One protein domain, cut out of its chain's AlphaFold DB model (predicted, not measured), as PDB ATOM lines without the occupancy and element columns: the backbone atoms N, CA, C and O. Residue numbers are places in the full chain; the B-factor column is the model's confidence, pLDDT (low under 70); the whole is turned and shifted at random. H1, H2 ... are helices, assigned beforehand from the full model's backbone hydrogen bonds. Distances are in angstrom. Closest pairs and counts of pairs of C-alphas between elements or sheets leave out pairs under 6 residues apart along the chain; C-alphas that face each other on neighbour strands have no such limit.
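What this domain is: This is residues 460 to 488 and 517 to 597 of the 1012 residues of an uncharacterized protein of Serpula lacrymans var. lacrymans (strain S7.3) (UniProt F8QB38). One long straight helix, H4, makes the longest axis, with a small head of three helices gathered by its first part, while residues 576 to 586 and 588 to 594, of which 576 to 586 and 588 to 593 belong to H4, stick out as a bare arm. In the head, H1 lies beside H4 and runs the same way, H2 crosses H1 close by, and the short H3 packs on H1 and H2. The printed part has 110 residues with four named helices, in the order H1, H2, H3, H4, and no named strand; the class is all helix. The whole is loose, with a radius of gyration of the C-alphas of 19.0 A, and elongated, spanning 61 by 32 by 29 A.

How they stand to each other: H1, residues 460 to 480, is close to but not clearly touching H2, residues 517 to 535; their closest C-alphas, of Phe 470 and Phe 525, are 6.8 A apart, and their lines are about perpendicular at 83 degrees. H1 touches H3, residues 542 to 549, with residues 463 to 468 alone; the closest C-alphas, of Asn 464 and Ala 543, are 5.2 A apart, and the lines are about perpendicular at 74 degrees. H2 touches H3 with residues 528 to 532 alone, at a steep tilt of 64 degrees, opposite ways; the closest C-alphas, of Phe 528 and Leu 545, are 6.8 A apart. H4, residues 555 to 593, touches H1 with residues 558 to 572 alone, at a shallow tilt of 28 degrees, the same way; the closest C-alphas, of Ile 473 and Cys 565, are 6.3 A apart. H2 and H4 are close but not clearly touching, with the C-alphas of Tyr 521 and Met 557 closest at 6.7 A; their lines are only just about perpendicular at 73 degrees. H3 and H4 are apart. The helix packing is only just mostly crossed, with 1 of the 3 touching pairs at a shallow tilt. Every O i to N i+4 pair is within hydrogen-bond range in H1, H2 and H3, and 34 of 35 are in H4.

Where its parts are: H1 begins at C-alpha 460 (13.631, -7.495, 34.850) and is 30.2 A long from first to last C-alpha. H2 begins at C-alpha 517 (33.743, -7.754, 26.151) and measures 26.8 A, and H3 measures 11.2 A. H4 measures 56.5 A and ends at C-alpha 593 (50.858, -47.500, 59.526).

The domain as a whole: The two C-alphas farthest apart, of Gly 550 and Gly 594, are 61.6 A apart. Residues 489 to 516 are cut out, and C-alphas 488 and 517 are 15.1 A apart across the cut, which lies in the link from H1 to H2. The link from H2 to H3 is short, and that from H3 to H4 is tight. Mean pLDDT of the printed part is 87.5, and residues 486 to 488 and 535 to 540 are under 70.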
ATOM      1  N   THR A 460      13.606  -7.330  33.383       92.00
ATOM      2  CA  THR A 460      13.631  -7.495  34.850       92.00
ATOM      3  C   THR A 460      13.917  -8.944  35.256       92.00
ATOM      4  O   THR A 460      14.712  -9.177  36.161       92.00
ATOM      5  N   LYS A 461      13.328  -9.925  34.561       93.00
ATOM      6  CA  LYS A 461      13.588 -11.355  34.777       93.00
ATOM      7  C   LYS A 461      15.053 -11.715  34.513       93.00
ATOM      8  O   LYS A 461      15.686 -12.282  35.398       93.00
ATOM      9  N   ARG A 462      15.611 -11.329  33.362       93.56
ATOM     10  CA  ARG A 462      17.030 -11.563  33.040       93.56
ATOM     11  C   ARG A 462      17.977 -10.882  34.027       93.56
ATOM     12  O   ARG A 462      19.001 -11.455  34.369       93.56
ATOM     13  N   LEU A 463      17.633  -9.687  34.510       93.31
ATOM     14  CA  LEU A 463      18.437  -8.952  35.489       93.31
ATOM     15  C   LEU A 463      18.384  -9.591  36.891       93.31
ATOM     16  O   LEU A 463      19.400  -9.604  37.582       93.31
ATOM     17  N   ASN A 464      17.251 -10.184  37.288       92.50
ATOM     18  CA  ASN A 464      17.179 -11.026  38.489       92.50
ATOM     19  C   ASN A 464      18.060 -12.276  38.342       92.50
ATOM     20  O   ASN A 464      18.873 -12.539  39.221       92.50
ATOM     21  N   GLN A 465      17.954 -12.994  37.214       94.50
ATOM     22  CA  GLN A 465      18.777 -14.179  36.932       94.50
ATOM     23  C   GLN A 465      20.275 -13.834  36.959       94.50
ATOM     24  O   GLN A 465      21.047 -14.503  37.634       94.50
ATOM     25  N   LEU A 466      20.682 -12.742  36.306       95.00
ATOM     26  CA  LEU A 466      22.059 -12.243  36.329       95.00
ATOM     27  C   LEU A 466      22.550 -11.949  37.759       95.00
ATOM     28  O   LEU A 466      23.691 -12.264  38.090       95.00
ATOM     29  N   ALA A 467      21.695 -11.390  38.622       93.25
ATOM     30  CA  ALA A 467      22.039 -11.124  40.017       93.25
ATOM     31  C   ALA A 467      22.171 -12.411  40.856       93.25
ATOM     32  O   ALA A 467      23.084 -12.509  41.674       93.25
ATOM     33  N   GLU A 468      21.297 -13.400  40.648       93.44
ATOM     34  CA  GLU A 468      21.396 -14.729  41.272       93.44
ATOM     35  C   GLU A 468      22.692 -15.440  40.849       93.44
ATOM     36  O   GLU A 468      23.426 -15.952  41.696       93.44
ATOM     37  N   ILE A 469      23.017 -15.396  39.554       94.25
ATOM     38  CA  ILE A 469      24.231 -15.999  38.999       94.25
ATOM     39  C   ILE A 469      25.487 -15.277  39.516       94.25
ATOM     40  O   ILE A 469      26.431 -15.936  39.942       94.25
ATOM     41  N   PHE A 470      25.505 -13.940  39.586       93.81
ATOM     42  CA  PHE A 470      26.615 -13.196  40.199       93.81
ATOM     43  C   PHE A 470      26.832 -13.557  41.680       93.81
ATOM     44  O   PHE A 470      27.975 -13.721  42.104       93.81
ATOM     45  N   VAL A 471      25.768 -13.729  42.475       92.31
ATOM     46  CA  VAL A 471      25.896 -14.200  43.869       92.31
ATOM     47  C   VAL A 471      26.455 -15.629  43.922       92.31
ATOM     48  O   VAL A 471      27.267 -15.937  44.795       92.31
ATOM     49  N   HIS A 472      26.095 -16.491  42.968       93.38
ATOM     50  CA  HIS A 472      26.678 -17.829  42.861       93.38
ATOM     51  C   HIS A 472      28.167 -17.803  42.463       93.38
ATOM     52  O   HIS A 472      28.946 -18.588  43.000       93.38
ATOM     53  N   ILE A 473      28.586 -16.877  41.595       93.62
ATOM     54  CA  ILE A 473      29.992 -16.692  41.199       93.62
ATOM     55  C   ILE A 473      30.842 -16.179  42.381       93.62
ATOM     56  O   ILE A 473      31.922 -16.716  42.618       93.62
ATOM     57  N   ASP A 474      30.356 -15.213  43.176       91.38
ATOM     58  CA  ASP A 474      31.015 -14.769  44.428       91.38
ATOM     59  C   ASP A 474      31.177 -15.932  45.427       91.38
ATOM     60  O   ASP A 474      32.244 -16.117  46.024       91.38
ATOM     61  N   TRP A 475      30.156 -16.787  45.555       90.62
ATOM     62  CA  TRP A 475      30.243 -18.004  46.364       90.62
ATOM     63  C   TRP A 475      31.258 -19.021  45.809       90.62
ATOM     64  O   TRP A 475      32.070 -19.545  46.570       90.62
ATOM     65  N   LEU A 476      31.275 -19.273  44.495       91.38
ATOM     66  CA  LEU A 476      32.227 -20.200  43.870       91.38
ATOM     67  C   LEU A 476      33.681 -19.734  44.038       91.38
ATOM     68  O   LEU A 476      34.525 -20.542  44.422       91.38
ATOM     69  N   TYR A 477      33.975 -18.448  43.820       90.44
ATOM     70  CA  TYR A 477      35.311 -17.886  44.060       90.44
ATOM     71  C   TYR A 477      35.738 -18.017  45.533       90.44
ATOM     72  O   TYR A 477      36.870 -18.422  45.815       90.44
ATOM     73  N   THR A 478      34.832 -17.744  46.480       88.38
ATOM     74  CA  THR A 478      35.140 -17.823  47.921       88.38
ATOM     75  C   THR A 478      35.263 -19.253  48.465       88.38
ATOM     76  O   THR A 478      36.063 -19.472  49.373       88.38
ATOM     77  N   GLU A 479      34.563 -20.241  47.899       88.62
ATOM     78  CA  GLU A 479      34.734 -21.677  48.202       88.62
ATOM     79  C   GLU A 479      36.032 -22.244  47.587       88.62
ATOM     80  O   GLU A 479      36.802 -22.937  48.259       88.62
ATOM     81  N   LEU A 480      36.350 -21.869  46.341       89.25
ATOM     82  CA  LEU A 480      37.603 -22.237  45.669       89.25
ATOM     83  C   LEU A 480      38.846 -21.543  46.251       89.25
ATOM     84  O   LEU A 480      39.970 -21.970  45.957       89.25
ATOM     85  N   GLY A 481      38.663 -20.475  47.032       85.25
ATOM     86  CA  GLY A 481      39.737 -19.613  47.530       85.25
ATOM     87  C   GLY A 481      40.569 -19.006  46.399       85.25
ATOM     88  O   GLY A 481      41.797 -19.037  46.457       85.25
ATOM     89  N   VAL A 482      39.897 -18.527  45.349       85.75
ATOM     90  CA  VAL A 482      40.501 -17.872  44.181       85.75
ATOM     91  C   VAL A 482      39.939 -16.458  44.098       85.75
ATOM     92  O   VAL A 482      38.725 -16.290  44.033       85.75
ATOM     93  N   ASP A 483      40.806 -15.447  44.088       79.94
ATOM     94  CA  ASP A 483      40.376 -14.063  43.878       79.94
ATOM     95  C   ASP A 483      39.926 -13.854  42.413       79.94
ATOM     96  O   ASP A 483      40.583 -14.354  41.492       79.94
ATOM     97  N   PRO A 484      38.824 -13.122  42.157       79.81
ATOM     98  CA  PRO A 484      38.382 -12.822  40.797       79.81
ATOM     99  C   PRO A 484      39.372 -11.882  40.077       79.81
ATOM    100  O   PRO A 484      40.013 -11.058  40.735       79.81
ATOM    101  N   PRO A 485      39.482 -11.933  38.733       77.38
ATOM    102  CA  PRO A 485      40.406 -11.085  37.977       77.38
ATOM    103  C   PRO A 485      40.190  -9.577  38.213       77.38
ATOM    104  O   PRO A 485      39.217  -8.983  37.746       77.38
ATOM    105  N   THR A 486      41.118  -8.935  38.928       65.81
ATOM    106  CA  THR A 486      41.061  -7.498  39.229       65.81
ATOM    107  C   THR A 486      41.587  -6.667  38.058       65.81
ATOM    108  O   THR A 486      42.787  -6.411  37.949       65.81
ATOM    109  N   TYR A 487      40.685  -6.221  37.184       64.06
ATOM    110  CA  TYR A 487      40.992  -5.225  36.159       64.06
ATOM    111  C   TYR A 487      40.765  -3.812  36.711       64.06
ATOM    112  O   TYR A 487      39.626  -3.362  36.795       64.06
ATOM    113  N   ASP A 488      41.840  -3.105  37.068       52.44
ATOM    114  CA  ASP A 488      41.751  -1.701  37.487       52.44
ATOM    115  C   ASP A 488      41.268  -0.787  36.339       52.44
ATOM    116  O   ASP A 488      41.718  -0.901  35.190       52.44
ATOM    117  N   GLU A 517      34.996  -7.891  25.388       70.44
ATOM    118  CA  GLU A 517      33.743  -7.754  26.151       70.44
ATOM    119  C   GLU A 517      33.814  -8.473  27.509       70.44
ATOM    120  O   GLU A 517      33.244  -8.009  28.496       70.44
ATOM    121  N   SER A 518      34.568  -9.578  27.578       77.88
ATOM    122  CA  SER A 518      34.823 -10.342  28.802       77.88
ATOM    123  C   SER A 518      35.354  -9.455  29.929       77.88
ATOM    124  O   SER A 518      34.937  -9.609  31.077       77.88
ATOM    125  N   ARG A 519      36.255  -8.512  29.617       84.81
ATOM    126  CA  ARG A 519      36.842  -7.587  30.593       84.81
ATOM    127  C   ARG A 519      35.786  -6.663  31.189       84.81
ATOM    128  O   ARG A 519      35.757  -6.492  32.407       84.81
ATOM    129  N   ASP A 520      34.912  -6.103  30.360       86.88
ATOM    130  CA  ASP A 520      33.846  -5.209  30.817       86.88
ATOM    131  C   ASP A 520      32.845  -5.972  31.699       86.88
ATOM    132  O   ASP A 520      32.418  -5.470  32.742       86.88
ATOM    133  N   TYR A 521      32.549  -7.233  31.358       91.31
ATOM    134  CA  TYR A 521      31.741  -8.120  32.197       91.31
ATOM    135  C   TYR A 521      32.409  -8.422  33.559       91.31
ATOM    136  O   TYR A 521      31.732  -8.370  34.591       91.31
ATOM    137  N   TYR A 522      33.733  -8.634  33.613       89.56
ATOM    138  CA  TYR A 522      34.478  -8.772  34.878       89.56
ATOM    139  C   TYR A 522      34.491  -7.485  35.723       89.56
ATOM    140  O   TYR A 522      34.353  -7.562  36.946       89.56
ATOM    141  N   ILE A 523      34.609  -6.301  35.109       89.50
ATOM    142  CA  ILE A 523      34.541  -5.008  35.820       89.50
ATOM    143  C   ILE A 523      33.143  -4.810  36.430       89.50
ATOM    144  O   ILE A 523      33.015  -4.433  37.600       89.50
ATOM    145  N   ILE A 524      32.086  -5.139  35.679       91.56
ATOM    146  CA  ILE A 524      30.700  -5.125  36.164       91.56
ATOM    147  C   ILE A 524      30.523  -6.098  37.342       91.56
ATOM    148  O   ILE A 524      29.966  -5.709  38.369       91.56
ATOM    149  N   PHE A 525      31.047  -7.323  37.255       91.62
ATOM    150  CA  PHE A 525      31.013  -8.284  38.362       91.62
ATOM    151  C   PHE A 525      31.755  -7.771  39.615       91.62
ATOM    152  O   PHE A 525      31.185  -7.749  40.705       91.62
ATOM    153  N   SER A 526      32.988  -7.276  39.465       90.00
ATOM    154  CA  SER A 526      33.803  -6.738  40.569       90.00
ATOM    155  C   SER A 526      33.117  -5.568  41.291       90.00
ATOM    156  O   SER A 526      33.044  -5.518  42.528       90.00
ATOM    157  N   ARG A 527      32.517  -4.646  40.525       90.00
ATOM    158  CA  ARG A 527      31.739  -3.526  41.069       90.00
ATOM    159  C   ARG A 527      30.454  -3.995  41.759       90.00
ATOM    160  O   ARG A 527      30.109  -3.441  42.803       90.00
ATOM    161  N   PHE A 528      29.779  -5.020  41.234       91.12
ATOM    162  CA  PHE A 528      28.627  -5.634  41.898       91.12
ATOM    163  C   PHE A 528      29.011  -6.259  43.247       91.12
ATOM    164  O   PHE A 528      28.377  -5.932  44.245       91.12
ATOM    165  N   VAL A 529      30.070  -7.076  43.316       89.25
ATOM    166  CA  VAL A 529      30.536  -7.693  44.579       89.25
ATOM    167  C   VAL A 529      30.933  -6.625  45.603       89.25
ATOM    168  O   VAL A 529      30.557  -6.707  46.773       89.25
ATOM    169  N   THR A 530      31.614  -5.565  45.161       87.94
ATOM    170  CA  THR A 530      31.984  -4.427  46.020       87.94
ATOM    171  C   THR A 530      30.755  -3.720  46.607       87.94
ATOM    172  O   THR A 530      30.755  -3.344  47.783       87.94
ATOM    173  N   LEU A 531      29.685  -3.559  45.819       87.12
ATOM    174  CA  LEU A 531      28.411  -3.019  46.298       87.12
ATOM    175  C   LEU A 531      27.663  -4.012  47.196       87.12
ATOM    176  O   LEU A 531      27.099  -3.581  48.195       87.12
ATOM    177  N   LEU A 532      27.695  -5.312  46.896       86.31
ATOM    178  CA  LEU A 532      27.050  -6.360  47.688       86.31
ATOM    179  C   LEU A 532      27.601  -6.373  49.124       86.31
ATOM    180  O   LEU A 532      26.832  -6.212  50.073       86.31
ATOM    181  N   ASP A 533      28.926  -6.422  49.281       83.94
ATOM    182  CA  ASP A 533      29.602  -6.337  50.583       83.94
ATOM    183  C   ASP A 533      29.284  -5.020  51.316       83.94
ATOM    184  O   ASP A 533      28.973  -5.028  52.510       83.94
ATOM    185  N   SER A 534      29.299  -3.890  50.599       81.44
ATOM    186  CA  SER A 534      29.006  -2.561  51.165       81.44
ATOM    187  C   SER A 534      27.535  -2.390  51.569       81.44
ATOM    188  O   SER A 534      27.228  -1.647  52.501       81.44
ATOM    189  N   SER A 535      26.617  -3.076  50.886       68.50
ATOM    190  CA  SER A 535      25.168  -2.991  51.109       68.50
ATOM    191  C   SER A 535      24.662  -3.842  52.278       68.50
ATOM    192  O   SER A 535      23.511  -3.694  52.672       68.50
ATOM    193  N   SER A 536      25.523  -4.658  52.899       57.03
ATOM    194  CA  SER A 536      25.216  -5.607  53.991       57.03
ATOM    195  C   SER A 536      24.576  -5.027  55.274       57.03
ATOM    196  O   SER A 536      24.328  -5.762  56.228       57.03
ATOM    197  N   SER A 537      24.284  -3.722  55.307       54.53
ATOM    198  CA  SER A 537      23.563  -3.011  56.377       54.53
ATOM    199  C   SER A 537      22.127  -2.591  56.009       54.53
ATOM    200  O   SER A 537      21.440  -2.008  56.846       54.53
ATOM    201  N   GLN A 538      21.668  -2.824  54.773       52.19
ATOM    202  CA  GLN A 538      20.372  -2.354  54.266       52.19
ATOM    203  C   GLN A 538      19.796  -3.357  53.249       52.19
ATOM    204  O   GLN A 538      20.534  -3.887  52.428       52.19
ATOM    205  N   GLU A 539      18.483  -3.621  53.277       55.22
ATOM    206  CA  GLU A 539      17.821  -4.674  52.472       55.22
ATOM    207  C   GLU A 539      17.663  -4.319  50.972       55.22
ATOM    208  O   GLU A 539      16.572  -4.358  50.402       55.22
ATOM    209  N   ALA A 540      18.760  -3.959  50.305       64.38
ATOM    210  CA  ALA A 540      18.809  -3.844  48.853       64.38
ATOM    211  C   ALA A 540      18.800  -5.247  48.227       64.38
ATOM    212  O   ALA A 540      19.697  -6.053  48.472       64.38
ATOM    213  N   SER A 541      17.805  -5.550  47.388       82.12
ATOM    214  CA  SER A 541      17.823  -6.795  46.617       82.12
ATOM    215  C   SER A 541      19.011  -6.796  45.637       82.12
ATOM    216  O   SER A 541      19.326  -5.745  45.074       82.12
ATOM    217  N   PRO A 542      19.662  -7.945  45.362       85.50
ATOM    218  CA  PRO A 542      20.806  -8.002  44.444       85.50
ATOM    219  C   PRO A 542      20.523  -7.382  43.062       85.50
ATOM    220  O   PRO A 542      21.339  -6.639  42.516       85.50
ATOM    221  N   ALA A 543      19.313  -7.580  42.536       87.69
ATOM    222  CA  ALA A 543      18.844  -6.953  41.302       87.69
ATOM    223  C   ALA A 543      18.755  -5.412  41.380       87.69
ATOM    224  O   ALA A 543      19.003  -4.723  40.387       87.69
ATOM    225  N   ALA A 544      18.455  -4.831  42.546       87.00
ATOM    226  CA  ALA A 544      18.477  -3.378  42.717       87.00
ATOM    227  C   ALA A 544      19.901  -2.803  42.585       87.00
ATOM    228  O   ALA A 544      20.055  -1.698  42.064       87.00
ATOM    229  N   LEU A 545      20.942  -3.560  42.965       87.38
ATOM    230  CA  LEU A 545      22.341  -3.150  42.788       87.38
ATOM    231  C   LEU A 545      22.706  -3.070  41.298       87.38
ATOM    232  O   LEU A 545      23.162  -2.022  40.844       87.38
ATOM    233  N   LEU A 546      22.405  -4.111  40.509       89.19
ATOM    234  CA  LEU A 546      22.620  -4.095  39.051       89.19
ATOM    235  C   LEU A 546      21.807  -2.996  38.352       89.19
ATOM    236  O   LEU A 546      22.322  -2.305  37.471       89.19
ATOM    237  N   THR A 547      20.571  -2.763  38.804       87.75
ATOM    238  CA  THR A 547      19.739  -1.649  38.323       87.75
ATOM    239  C   THR A 547      20.376  -0.290  38.640       87.75
ATOM    240  O   THR A 547      20.380   0.597  37.790       87.75
ATOM    241  N   SER A 548      20.970  -0.122  39.830       86.19
ATOM    242  CA  SER A 548      21.659   1.116  40.236       86.19
ATOM    243  C   SER A 548      22.963   1.367  39.463       86.19
ATOM    244  O   SER A 548      23.396   2.509  39.317       86.19
ATOM    245  N   MET A 549      23.576   0.300  38.940       84.75
ATOM    246  CA  MET A 549      24.755   0.358  38.078       84.75
ATOM    247  C   MET A 549      24.426   0.655  36.607       84.75
ATOM    248  O   MET A 549      25.349   0.975  35.861       84.75
ATOM    249  N   GLY A 550      23.155   0.566  36.190       85.50
ATOM    250  CA  GLY A 550      22.752   0.740  34.790       85.50
ATOM    251  C   GLY A 550      23.081  -0.454  33.885       85.50
ATOM    252  O   GLY A 550      23.244  -0.266  32.684       85.50
ATOM    253  N   VAL A 551      23.213  -1.664  34.440       88.31
ATOM    254  CA  VAL A 551      23.585  -2.867  33.674       88.31
ATOM    255  C   VAL A 551      22.427  -3.324  32.783       88.31
ATOM    256  O   VAL A 551      21.353  -3.672  33.275       88.31
ATOM    257  N   GLU A 552      22.652  -3.363  31.470       87.94
ATOM    258  CA  GLU A 552      21.718  -3.952  30.507       87.94
ATOM    259  C   GLU A 552      21.955  -5.476  30.418       87.94
ATOM    260  O   GLU A 552      23.062  -5.892  30.073       87.94
ATOM    261  N   PRO A 553      20.960  -6.338  30.721       89.62
ATOM    262  CA  PRO A 553      21.141  -7.792  30.764       89.62
ATOM    263  C   PRO A 553      21.085  -8.400  29.352       89.62
ATOM    264  O   PRO A 553      20.099  -9.027  28.939       89.62
ATOM    265  N   THR A 554      22.150  -8.164  28.587       89.94
ATOM    266  CA  THR A 554      22.329  -8.667  27.224       89.94
ATOM    267  C   THR A 554      22.473 -10.188  27.192       89.94
ATOM    268  O   THR A 554      22.883 -10.837  28.157       89.94
ATOM    269  N   GLN A 555      22.136 -10.787  26.048       88.56
ATOM    270  CA  GLN A 555      22.233 -12.240  25.882       88.56
ATOM    271  C   GLN A 555      23.687 -12.751  25.922       88.56
ATOM    272  O   GLN A 555      23.914 -13.875  26.371       88.56
ATOM    273  N   SER A 556      24.652 -11.925  25.497       89.38
ATOM    274  CA  SER A 556      26.089 -12.202  25.589       89.38
ATOM    275  C   SER A 556      26.543 -12.305  27.047       89.38
ATOM    276  O   SER A 556      27.093 -13.336  27.432       89.38
ATOM    277  N   MET A 557      26.223 -11.303  27.875       90.81
ATOM    278  CA  MET A 557      26.575 -11.273  29.299       90.81
ATOM    279  C   MET A 557      26.027 -12.489  30.056       90.81
ATOM    280  O   MET A 557      26.771 -13.110  30.810       90.81
ATOM    281  N   LEU A 558      24.771 -12.885  29.806       91.38
ATOM    282  CA  LEU A 558      24.195 -14.102  30.396       91.38
ATOM    283  C   LEU A 558      24.968 -15.367  29.984       91.38
ATOM    284  O   LEU A 558      25.353 -16.159  30.838       91.38
ATOM    285  N   SER A 559      25.274 -15.526  28.691       92.38
ATOM    286  CA  SER A 559      26.043 -16.688  28.218       92.38
ATOM    287  C   SER A 559      27.484 -16.720  28.749       92.38
ATOM    288  O   SER A 559      28.038 -17.797  28.965       92.38
ATOM    289  N   TRP A 560      28.076 -15.552  29.017       94.12
ATOM    290  CA  TRP A 560      29.368 -15.428  29.691       94.12
ATOM    291  C   TRP A 560      29.272 -15.829  31.171       94.12
ATOM    292  O   TRP A 560      30.115 -16.596  31.633       94.12
ATOM    293  N   THR A 561      28.230 -15.406  31.900       94.81
ATOM    294  CA  THR A 561      28.039 -15.830  33.297       94.81
ATOM    295  C   THR A 561      27.746 -17.319  33.438       94.81
ATOM    296  O   THR A 561      28.288 -17.953  34.343       94.81
ATOM    297  N   ASP A 562      26.943 -17.889  32.535       93.94
ATOM    298  CA  ASP A 562      26.651 -19.327  32.515       93.94
ATOM    299  C   ASP A 562      27.943 -20.124  32.281       93.94
ATOM    300  O   ASP A 562      28.246 -21.067  33.015       93.94
ATOM    301  N   LYS A 563      28.761 -19.694  31.308       94.38
ATOM    302  CA  LYS A 563      30.075 -20.285  31.035       94.38
ATOM    303  C   LYS A 563      31.013 -20.189  32.246       94.38
ATOM    304  O   LYS A 563      31.615 -21.196  32.612       94.38
ATOM    305  N   LEU A 564      31.123 -19.022  32.884       93.88
ATOM    306  CA  LEU A 564      32.001 -18.827  34.044       93.88
ATOM    307  C   LEU A 564      31.566 -19.686  35.246       93.88
ATOM    308  O   LEU A 564      32.411 -20.248  35.943       93.88
ATOM    309  N   CYS A 565      30.257 -19.871  35.455       94.62
ATOM    310  CA  CYS A 565      29.740 -20.806  36.460       94.62
ATOM    311  C   CYS A 565      30.122 -22.258  36.165       94.62
ATOM    312  O   CYS A 565      30.482 -22.988  37.088       94.62
ATOM    313  N   LEU A 566      30.060 -22.680  34.899       95.81
ATOM    314  CA  LEU A 566      30.471 -24.024  34.491       95.81
ATOM    315  C   LEU A 566      31.978 -24.233  34.701       95.81
ATOM    316  O   LEU A 566      32.364 -25.226  35.313       95.81
ATOM    317  N   GLU A 567      32.825 -23.286  34.290       93.69
ATOM    318  CA  GLU A 567      34.287 -23.374  34.459       93.69
ATOM    319  C   GLU A 567      34.704 -23.450  35.942       93.69
ATOM    320  O   GLU A 567      35.510 -24.306  36.325       93.69
ATOM    321  N   LEU A 568      34.114 -22.613  36.804       93.94
ATOM    322  CA  LEU A 568      34.361 -22.634  38.251       93.94
ATOM    323  C   LEU A 568      33.755 -23.879  38.928       93.94
ATOM    324  O   LEU A 568      34.394 -24.489  39.788       93.94
ATOM    325  N   GLY A 569      32.555 -24.303  38.521       94.19
ATOM    326  CA  GLY A 569      31.896 -25.510  39.026       94.19
ATOM    327  C   GLY A 569      32.650 -26.795  38.670       94.19
ATOM    328  O   GLY A 569      32.804 -27.681  39.514       94.19
ATOM    329  N   GLU A 570      33.199 -26.883  37.457       95.38
ATOM    330  CA  GLU A 570      34.094 -27.969  37.060       95.38
ATOM    331  C   GLU A 570      35.413 -27.945  37.831       95.38
ATOM    332  O   GLU A 570      35.874 -29.001  38.261       95.38
ATOM    333  N   LEU A 571      36.021 -26.771  38.046       93.12
ATOM    334  CA  LEU A 571      37.234 -26.653  38.859       93.12
ATOM    335  C   LEU A 571      36.996 -27.135  40.296       93.12
ATOM    336  O   LEU A 571      37.817 -27.885  40.830       93.12
ATOM    337  N   LYS A 572      35.848 -26.779  40.885       94.19
ATOM    338  CA  LYS A 572      35.423 -27.261  42.203       94.19
ATOM    339  C   LYS A 572      35.291 -28.785  42.211       94.19
ATOM    340  O   LYS A 572      35.993 -29.447  42.971       94.19
ATOM    341  N   LYS A 573      34.494 -29.350  41.296       94.81
ATOM    342  CA  LYS A 573      34.291 -30.804  41.162       94.81
ATOM    343  C   LYS A 573      35.604 -31.570  40.939       94.81
ATOM    344  O   LYS A 573      35.786 -32.654  41.488       94.81
ATOM    345  N   ARG A 574      36.527 -31.014  40.146       95.75
ATOM    346  CA  ARG A 574      37.847 -31.600  39.861       95.75
ATOM    347  C   ARG A 574      38.708 -31.675  41.123       95.75
ATOM    348  O   ARG A 574      39.296 -32.720  41.380       95.75
ATOM    349  N   ARG A 575      38.729 -30.612  41.938       94.81
ATOM    350  CA  ARG A 575      39.416 -30.613  43.241       94.81
ATOM    351  C   ARG A 575      38.753 -31.552  44.252       94.81
ATOM    352  O   ARG A 575      39.472 -32.275  44.926       94.81
ATOM    353  N   GLU A 576      37.421 -31.598  44.324       94.69
ATOM    354  CA  GLU A 576      36.686 -32.540  45.193       94.69
ATOM    355  C   GLU A 576      37.023 -33.998  44.856       94.69
ATOM    356  O   GLU A 576      37.329 -34.786  45.748       94.69
ATOM    357  N   SER A 577      37.034 -34.346  43.564       94.88
ATOM    358  CA  SER A 577      37.382 -35.691  43.095       94.88
ATOM    359  C   SER A 577      38.845 -36.058  43.359       94.88
ATOM    360  O   SER A 577      39.127 -37.216  43.652       94.88
ATOM    361  N   HIS A 578      39.766 -35.095  43.253       95.62
ATOM    362  CA  HIS A 578      41.187 -35.299  43.551       95.62
ATOM    363  C   HIS A 578      41.404 -35.497  45.056       95.62
ATOM    364  O   HIS A 578      41.931 -36.529  45.457       95.62
ATOM    365  N   ILE A 579      40.877 -34.600  45.901       95.44
ATOM    366  CA  ILE A 579      40.936 -34.720  47.370       95.44
ATOM    367  C   ILE A 579      40.357 -36.063  47.841       95.44
ATOM    368  O   ILE A 579      40.962 -36.709  48.692       95.44
ATOM    369  N   GLN A 580      39.227 -36.512  47.280       95.12
ATOM    370  CA  GLN A 580      38.660 -37.825  47.606       95.12
ATOM    371  C   GLN A 580      39.612 -38.970  47.222       95.12
ATOM    372  O   GLN A 580      39.904 -39.812  48.062       95.12
ATOM    373  N   ALA A 581      40.168 -38.968  46.005       94.88
ATOM    374  CA  ALA A 581      41.098 -40.009  45.559       94.88
ATOM    375  C   ALA A 581      42.414 -40.045  46.368       94.88
ATOM    376  O   ALA A 581      43.020 -41.108  46.514       94.88
ATOM    377  N   MET A 582      42.866 -38.907  46.908       95.19
ATOM    378  CA  MET A 582      44.006 -38.859  47.836       95.19
ATOM    379  C   MET A 582      43.621 -39.334  49.238       95.19
ATOM    380  O   MET A 582      44.371 -40.087  49.857       95.19
ATOM    381  N   TYR A 583      42.435 -38.952  49.719       94.75
ATOM    382  CA  TYR A 583      41.882 -39.424  50.984       94.75
ATOM    383  C   TYR A 583      41.699 -40.951  50.997       94.75
ATOM    384  O   TYR A 583      42.103 -41.586  51.963       94.75
ATOM    385  N   ASP A 584      41.184 -41.559  49.923       93.00
ATOM    386  CA  ASP A 584      40.980 -43.014  49.831       93.00
ATOM    387  C   ASP A 584      42.310 -43.793  49.961       93.00
ATOM    388  O   ASP A 584      42.380 -44.850  50.596       93.00
ATOM    389  N   GLN A 585      43.398 -43.242  49.407       91.19
ATOM    390  CA  GLN A 585      44.755 -43.786  49.554       91.19
ATOM    391  C   GLN A 585      45.305 -43.572  50.973       91.19
ATOM    392  O   GLN A 585      45.869 -44.497  51.568       91.19
ATOM    393  N   LEU A 586      45.107 -42.378  51.538       93.00
ATOM    394  CA  LEU A 586      45.509 -42.033  52.903       93.00
ATOM    395  C   LEU A 586      44.791 -42.872  53.961       93.00
ATOM    396  O   LEU A 586      45.444 -43.367  54.874       93.00
ATOM    397  N   GLU A 587      43.486 -43.115  53.824       90.69
ATOM    398  CA  GLU A 587      42.708 -43.966  54.730       90.69
ATOM    399  C   GLU A 587      43.306 -45.383  54.794       90.69
ATOM    400  O   GLU A 587      43.480 -45.951  55.877       90.69
ATOM    401  N   GLY A 588      43.701 -45.926  53.637       86.44
ATOM    402  CA  GLY A 588      44.388 -47.211  53.530       86.44
ATOM    403  C   GLY A 588      45.797 -47.224  54.136       86.44
ATOM    404  O   GLY A 588      46.188 -48.234  54.725       86.44
ATOM    405  N   LEU A 589      46.557 -46.130  54.019       87.94
ATOM    406  CA  LEU A 589      47.913 -46.013  54.571       87.94
ATOM    407  C   LEU A 589      47.901 -45.759  56.082       87.94
ATOM    408  O   LEU A 589      48.520 -46.525  56.816       87.94
ATOM    409  N   TRP A 590      47.151 -44.768  56.570       92.56
ATOM    410  CA  TRP A 590      47.003 -44.458  57.996       92.56
ATOM    411  C   TRP A 590      46.615 -45.702  58.816       92.56
ATOM    412  O   TRP A 590      47.257 -45.998  59.829       92.56
ATOM    413  N   LYS A 591      45.647 -46.497  58.328       88.75
ATOM    414  CA  LYS A 591      45.210 -47.754  58.965       88.75
ATOM    415  C   LYS A 591      46.293 -48.839  59.005       88.75
ATOM    416  O   LYS A 591      46.358 -49.583  59.978       88.75
ATOM    417  N   ARG A 592      47.158 -48.939  57.984       85.94
ATOM    418  CA  ARG A 592      48.294 -49.891  57.962       85.94
ATOM    419  C   ARG A 592      49.471 -49.417  58.813       85.94
ATOM    420  O   ARG A 592      50.145 -50.229  59.436       85.94
ATOM    421  N   MET A 593      49.717 -48.109  58.839       82.75
ATOM    422  CA  MET A 593      50.858 -47.500  59.526       82.75
ATOM    423  C   MET A 593      50.626 -47.300  61.030       82.75
ATOM    424  O   MET A 593      51.586 -46.994  61.746       82.75
ATOM    425  N   GLY A 594      49.397 -47.513  61.511       84.81
ATOM    426  CA  GLY A 594      49.027 -47.388  62.920       84.81
ATOM    427  C   GLY A 594      48.872 -45.936  63.370       84.81
ATOM    428  O   GLY A 594      49.300 -45.594  64.470       84.81
ATOM    429  N   ALA A 595      48.320 -45.075  62.508       87.12
ATOM    430  CA  ALA A 595      47.944 -43.719  62.896       87.12
ATOM    431  C   ALA A 595      46.777 -43.737  63.903       87.12
ATOM    432  O   ALA A 595      45.929 -44.629  63.875       87.12
ATOM    433  N   GLU A 596      46.745 -42.749  64.793       88.75
ATOM    434  CA  GLU A 596      45.679 -42.585  65.785       88.75
ATOM    435  C   GLU A 596      44.424 -41.986  65.131       88.75
ATOM    436  O   GLU A 596      44.516 -41.029  64.361       88.75
ATOM    437  N   GLU A 597      43.245 -42.538  65.433       86.00
ATOM    438  CA  GLU A 597      41.978 -42.163  64.785       86.00
ATOM    439  C   GLU A 597      41.627 -40.679  65.029       86.00
ATOM    440  O   GLU A 597      41.284 -39.965  64.086       86.00
TER     441      GLU A 597